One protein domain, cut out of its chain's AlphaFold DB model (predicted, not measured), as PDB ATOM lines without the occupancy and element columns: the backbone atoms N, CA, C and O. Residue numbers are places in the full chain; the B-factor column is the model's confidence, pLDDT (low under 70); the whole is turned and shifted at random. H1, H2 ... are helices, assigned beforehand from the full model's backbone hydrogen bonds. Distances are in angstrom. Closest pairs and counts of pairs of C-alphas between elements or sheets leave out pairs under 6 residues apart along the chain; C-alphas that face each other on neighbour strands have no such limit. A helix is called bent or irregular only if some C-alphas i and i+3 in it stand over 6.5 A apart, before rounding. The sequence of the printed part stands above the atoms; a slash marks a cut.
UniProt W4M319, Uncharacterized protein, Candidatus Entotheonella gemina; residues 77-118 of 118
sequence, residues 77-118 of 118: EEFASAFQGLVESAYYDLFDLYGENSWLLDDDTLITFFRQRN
ATOM      1  N   GLU A  77      -3.225  32.217  26.835       95.81
ATOM      2  CA  GLU A  77      -2.663  33.554  26.591       95.81
ATOM      3  C   GLU A  77      -1.217  33.488  26.081       95.81
ATOM      4  O   GLU A  77      -0.867  34.150  25.105       95.81
ATOM      5  N   GLU A  78      -0.388  32.644  26.704       96.31
ATOM      6  CA  GLU A  78       1.006  32.443  26.294       96.31
ATOM      7  C   GLU A  78       1.081  31.818  24.897       96.31
ATOM      8  O   GLU A  78       1.859  32.264  24.058       96.31
ATOM      9  N   PHE A  79       0.232  30.823  24.618       96.81
ATOM     10  CA  PHE A  79       0.154  30.221  23.293       96.81
ATOM     11  C   PHE A  79      -0.332  31.210  22.242       96.81
ATOM     12  O   PHE A  79       0.255  31.267  21.170       96.81
ATOM     13  N   ALA A  80      -1.388  31.977  22.523       95.56
ATOM     14  CA  ALA A  80      -1.934  32.940  21.576       95.56
ATOM     15  C   ALA A  80      -0.882  33.991  21.202       95.56
ATOM     16  O   ALA A  80      -0.668  34.227  20.017       95.56
ATOM     17  N   SER A  81      -0.168  34.538  22.191       96.06
ATOM     18  CA  SER A  81       0.921  35.490  21.958       96.06
ATOM     19  C   SER A  81       2.083  34.869  21.172       96.06
ATOM     20  O   SER A  81       2.580  35.473  20.226       96.06
ATOM     21  N   ALA A  82       2.489  33.640  21.497       96.94
ATOM     22  CA  ALA A  82       3.567  32.965  20.775       96.94
ATOM     23  C   ALA A  82       3.161  32.589  19.335       96.94
ATOM     24  O   ALA A  82       3.950  32.720  18.400       96.94
ATOM     25  N   PHE A  83       1.915  32.155  19.137       97.00
ATOM     26  CA  PHE A  83       1.364  31.815  17.827       97.00
ATOM     27  C   PHE A  83       1.153  33.057  16.956       97.00
ATOM     28  O   PHE A  83       1.347  32.979  15.745       97.00
ATOM     29  N   GLN A  84       0.830  34.207  17.559       95.81
ATOM     30  CA  GLN A  84       0.792  35.501  16.875       95.81
ATOM     31  C   GLN A  84       2.113  35.767  16.147       95.81
ATOM     32  O   GLN A  84       2.095  36.083  14.962       95.81
ATOM     33  N   GLY A  85       3.251  35.508  16.800       96.19
ATOM     34  CA  GLY A  85       4.574  35.661  16.190       96.19
ATOM     35  C   GLY A  85       4.807  34.784  14.951       96.19
ATOM     36  O   GLY A  85       5.457  35.225  14.005       96.19
ATOM     37  N   LEU A  86       4.240  33.568  14.900       96.88
ATOM     38  CA  LEU A  86       4.299  32.728  13.691       96.88
ATOM     39  C   LEU A  86       3.521  33.362  12.533       96.88
ATOM     40  O   LEU A  86       3.998  33.388  11.400       96.88
ATOM     41  N   VAL A  87       2.331  33.894  12.821       95.69
ATOM     42  CA  VAL A  87       1.486  34.554  11.819       95.69
ATOM     43  C   VAL A  87       2.143  35.844  11.327       95.69
ATOM     44  O   VAL A  87       2.210  36.064  10.122       95.69
ATOM     45  N   GLU A  88       2.674  36.664  12.231       95.69
ATOM     46  CA  GLU A  88       3.370  37.908  11.884       95.69
ATOM     47  C   GLU A  88       4.599  37.657  11.019       95.69
ATOM     48  O   GLU A  88       4.803  38.355  10.031       95.69
ATOM     49  N   SER A  89       5.378  36.620  11.338       95.12
ATOM     50  CA  SER A  89       6.531  36.211  10.532       95.12
ATOM     51  C   SER A  89       6.116  35.782   9.119       95.12
ATOM     52  O   SER A  89       6.703  36.220   8.130       95.12
ATOM     53  N   ALA A  90       5.058  34.975   9.003       94.81
ATOM     54  CA  ALA A  90       4.565  34.489   7.716       94.81
ATOM     55  C   ALA A  90       3.966  35.601   6.839       94.81
ATOM     56  O   ALA A  90       4.099  35.572   5.618       94.81
ATOM     57  N   TYR A  91       3.338  36.600   7.461       94.00
ATOM     58  CA  TYR A  91       2.763  37.768   6.796       94.00
ATOM     59  C   TYR A  91       3.609  39.030   7.012       94.00
ATOM     60  O   TYR A  91       3.051  40.127   7.070       94.00
ATOM     61  N   TYR A  92       4.938  38.890   7.110       94.19
ATOM     62  CA  TYR A  92       5.863  39.976   7.465       94.19
ATOM     63  C   TYR A  92       5.554  41.287   6.740       94.19
ATOM     64  O   TYR A  92       5.432  42.326   7.369       94.19
ATOM     65  N   ASP A  93       5.328  41.231   5.430       93.25
ATOM     66  CA  ASP A  93       5.052  42.403   4.599       93.25
ATOM     67  C   ASP A  93       3.801  43.203   5.002       93.25
ATOM     68  O   ASP A  93       3.745  44.415   4.788       93.25
ATOM     69  N   LEU A  94       2.776  42.529   5.533       94.44
ATOM     70  CA  LEU A  94       1.550  43.168   6.012       94.44
ATOM     71  C   LEU A  94       1.833  43.905   7.323       94.44
ATOM     72  O   LEU A  94       1.489  45.079   7.465       94.44
ATOM     73  N   PHE A  95       2.514  43.224   8.245       95.31
ATOM     74  CA  PHE A  95       2.865  43.757   9.558       95.31
ATOM     75  C   PHE A  95       3.958  44.826   9.494       95.31
ATOM     76  O   PHE A  95       3.928  45.767  10.278       95.31
ATOM     77  N   ASP A  96       4.866  44.755   8.527       95.44
ATOM     78  CA  ASP A  96       5.855  45.799   8.247       95.44
ATOM     79  C   ASP A  96       5.172  47.097   7.782       95.44
ATOM     80  O   ASP A  96       5.551  48.193   8.194       95.44
ATOM     81  N   LEU A  97       4.102  46.980   6.985       95.38
ATOM     82  CA  LEU A  97       3.370  48.127   6.451       95.38
ATOM     83  C   LEU A  97       2.376  48.740   7.449       95.38
ATOM     84  O   LEU A  97       2.284  49.965   7.549       95.38
ATOM     85  N   TYR A  98       1.605  47.913   8.158       94.25
ATOM     86  CA  TYR A  98       0.501  48.373   9.010       94.25
ATOM     87  C   TYR A  98       0.759  48.204  10.516       94.25
ATOM     88  O   TYR A  98       0.011  48.759  11.327       94.25
ATOM     89  N   GLY A  99       1.809  47.483  10.918       94.00
ATOM     90  CA  GLY A  99       2.113  47.186  12.319       94.00
ATOM     91  C   GLY A  99       0.989  46.409  13.004       94.00
ATOM     92  O   GLY A  99       0.297  45.603  12.382       94.00
ATOM     93  N   GLU A 100       0.752  46.721  14.278       91.81
ATOM     94  CA  GLU A 100      -0.350  46.176  15.093       91.81
ATOM     95  C   GLU A 100      -1.738  46.404  14.471       91.81
ATOM     96  O   GLU A 100      -2.662  45.622  14.696       91.81
ATOM     97  N   ASN A 101      -1.905  47.449  13.645       94.19
ATOM     98  CA  ASN A 101      -3.189  47.719  12.994       94.19
ATOM     99  C   ASN A 101      -3.571  46.634  11.984       94.19
ATOM    100  O   ASN A 101      -4.742  46.565  11.624       94.19
ATOM    101  N   SER A 102      -2.630  45.781  11.557       94.75
ATOM    102  CA  SER A 102      -2.889  44.643  10.663       94.75
ATOM    103  C   SER A 102      -4.023  43.748  11.173       94.75
ATOM    104  O   SER A 102      -4.827  43.266  10.379       94.75
ATOM    105  N   TRP A 103      -4.142  43.587  12.496       93.94
ATOM    106  CA  TRP A 103      -5.201  42.804  13.142       93.94
ATOM    107  C   TRP A 103      -6.592  43.448  13.072       93.94
ATOM    108  O   TRP A 103      -7.592  42.782  13.335       93.94
ATOM    109  N   LEU A 104      -6.652  44.743  12.763       95.19
ATOM    110  CA  LEU A 104      -7.864  45.565  12.766       95.19
ATOM    111  C   LEU A 104      -8.273  46.020  11.359       95.19
ATOM    112  O   LEU A 104      -9.250  46.760  11.226       95.19
ATOM    113  N   LEU A 105      -7.522  45.623  10.327       94.75
ATOM    114  CA  LEU A 105      -7.838  45.958   8.944       94.75
ATOM    115  C   LEU A 105      -9.139  45.281   8.515       94.75
ATOM    116  O   LEU A 105      -9.419  44.136   8.867       94.75
ATOM    117  N   ASP A 106      -9.918  46.001   7.723       94.88
ATOM    118  CA  ASP A 106     -11.100  45.471   7.068       94.88
ATOM    119  C   ASP A 106     -10.734  44.630   5.835       94.88
ATOM    120  O   ASP A 106      -9.648  44.755   5.255       94.88
ATOM    121  N   ASP A 107     -11.679  43.791   5.408       91.44
ATOM    122  CA  ASP A 107     -11.497  42.886   4.275       91.44
ATOM    123  C   ASP A 107     -11.123  43.629   2.981       91.44
ATOM    124  O   ASP A 107     -10.282  43.131   2.234       91.44
ATOM    125  N   ASP A 108     -11.674  44.820   2.705       94.38
ATOM    126  CA  ASP A 108     -11.369  45.558   1.469       94.38
ATOM    127  C   ASP A 108      -9.911  46.042   1.456       94.38
ATOM    128  O   ASP A 108      -9.229  45.960   0.422       94.38
ATOM    129  N   THR A 109      -9.402  46.489   2.608       93.81
ATOM    130  CA  THR A 109      -7.990  46.854   2.770       93.81
ATOM    131  C   THR A 109      -7.079  45.636   2.599       93.81
ATOM    132  O   THR A 109      -6.118  45.700   1.825       93.81
ATOM    133  N   LEU A 110      -7.402  44.507   3.241       92.31
ATOM    134  CA  LEU A 110      -6.636  43.261   3.109       92.31
ATOM    135  C   LEU A 110      -6.630  42.750   1.661       92.31
ATOM    136  O   LEU A 110      -5.573  42.437   1.111       92.31
ATOM    137  N   ILE A 111      -7.790  42.724   1.000       91.00
ATOM    138  CA  ILE A 111      -7.921  42.335  -0.411       91.00
ATOM    139  C   ILE A 111      -7.063  43.241  -1.298       91.00
ATOM    140  O   ILE A 111      -6.391  42.753  -2.210       91.00
ATOM    141  N   THR A 112      -7.076  44.552  -1.051       91.81
ATOM    142  CA  THR A 112      -6.269  45.513  -1.811       91.81
ATOM    143  C   THR A 112      -4.777  45.249  -1.629       91.81
ATOM    144  O   THR A 112      -4.055  45.185  -2.626       91.81
ATOM    145  N   PHE A 113      -4.327  45.029  -0.391       91.81
ATOM    146  CA  PHE A 113      -2.939  44.697  -0.079       91.81
ATOM    147  C   PHE A 113      -2.476  43.425  -0.808       91.81
ATOM    148  O   PHE A 113      -1.502  43.461  -1.561       91.81
ATOM    149  N   PHE A 114      -3.210  42.316  -0.660       89.06
ATOM    150  CA  PHE A 114      -2.818  41.035  -1.254       89.06
ATOM    151  C   PHE A 114      -2.879  41.041  -2.788       89.06
ATOM    152  O   PHE A 114      -2.092  40.354  -3.434       89.06
ATOM    153  N   ARG A 115      -3.750  41.855  -3.404       88.06
ATOM    154  CA  ARG A 115      -3.784  42.026  -4.869       88.06
ATOM    155  C   ARG A 115      -2.573  42.766  -5.427       88.06
ATOM    156  O   ARG A 115      -2.194  42.504  -6.563       88.06
ATOM    157  N   GLN A 116      -1.998  43.703  -4.675       85.50
ATOM    158  CA  GLN A 116      -0.838  44.482  -5.122       85.50
ATOM    159  C   GLN A 116       0.470  43.683  -5.086       85.50
ATOM    160  O   GLN A 116       1.441  44.094  -5.719       85.50
ATOM    161  N   ARG A 117       0.502  42.560  -4.358       70.62
ATOM    162  CA  ARG A 117       1.688  41.712  -4.163       70.62
ATOM    163  C   ARG A 117       1.613  40.340  -4.858       70.62
ATOM    164  O   ARG A 117       2.375  39.446  -4.492       70.62
ATOM    165  N   ASN A 118       0.724  40.184  -5.845       54.12
ATOM    166  CA  ASN A 118       0.633  38.997  -6.713       54.12
ATOM    167  C   ASN A 118       1.536  39.090  -7.948       54.12
ATOM    168  O   ASN A 118       1.595  40.184  -8.555       54.12
TER     169      ASN A 118
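What this domain is: This is residues 77 to 118 of the 118 residues of an uncharacterized protein of Candidatus Entotheonella gemina (UniProt W4M319). Three helices follow one another in a loose, open arrangement with few contacts between them. The irregular H2 is in the middle, H3 runs back beside it, and H1 reaches away from the start of H2, its residues 77 to 86 sticking out as a long arm. The printed part has 42 residues with three named helices, H1, H2 and H3 in chain order, and no named strand; the class is all helix. The whole is only just loose, close to compact, with a radius of gyration of the C-alphas of 11.2 A, and its elongated outline spans 33 by 18 by 13 A.

How they stand to each other: H1, residues 77 to 90, is the longest helix, with 14 residues. It is close to but not clearly touching H2, residues 92 to 104; their closest C-alphas, those of Glu 88 and Phe 95, are 6.3 A apart. H1 and H2 run opposite ways at a steep tilt of 42 degrees. H2 is irregular: C-alphas 97 and 100 are 9.6 A apart, and its line is a rough one. H3, residues 107 to 116, is close to but not clearly touching H2; the closest C-alphas, those of Leu 94 and Phe 113, are 7.7 A apart. H2 and H3 run opposite ways at a shallow tilt of 7 degrees, with 12.2 A from centre to centre. H1 and H3 are apart. In H3 every O i to N i+4 pair is within hydrogen-bond range; in H1 9 of 10 are, and in H2 4 of 9, beside 6 of 10 O i to N i+3 pairs.

Where its parts are: H1 measures 20.2 A from C-alpha 77 at (-2.663, 33.554, 26.591) to C-alpha 90 at (4.565, 34.489, 7.716). H2 has 13 residues and measures 15.7 A from the C-alpha of Tyr 92 to that of Leu 104. H3 has 10 residues and measures 14.3 A from the C-alpha of Asp 107 to that of Gln 116, which is at (-0.838, 44.482, -5.122).

The domain as a whole: The two C-alphas farthest apart are those of Glu 77 and Asn 118, at 33.9 A, which are also the first and last printed ones. The printed part has no cut and ends at residue 118, the chain's last residue. The links from H1 to H2, with 1 residue between them, and from H2 to H3, with 2 residues, are tight. Residues 104 to 109, of which 107 to 109 belong to H3, stand free, as do residues 77 to 86 of H1. The mean pLDDT of the printed part of this predicted model is 92.6, and one printed residue, Asn 118, is under 70.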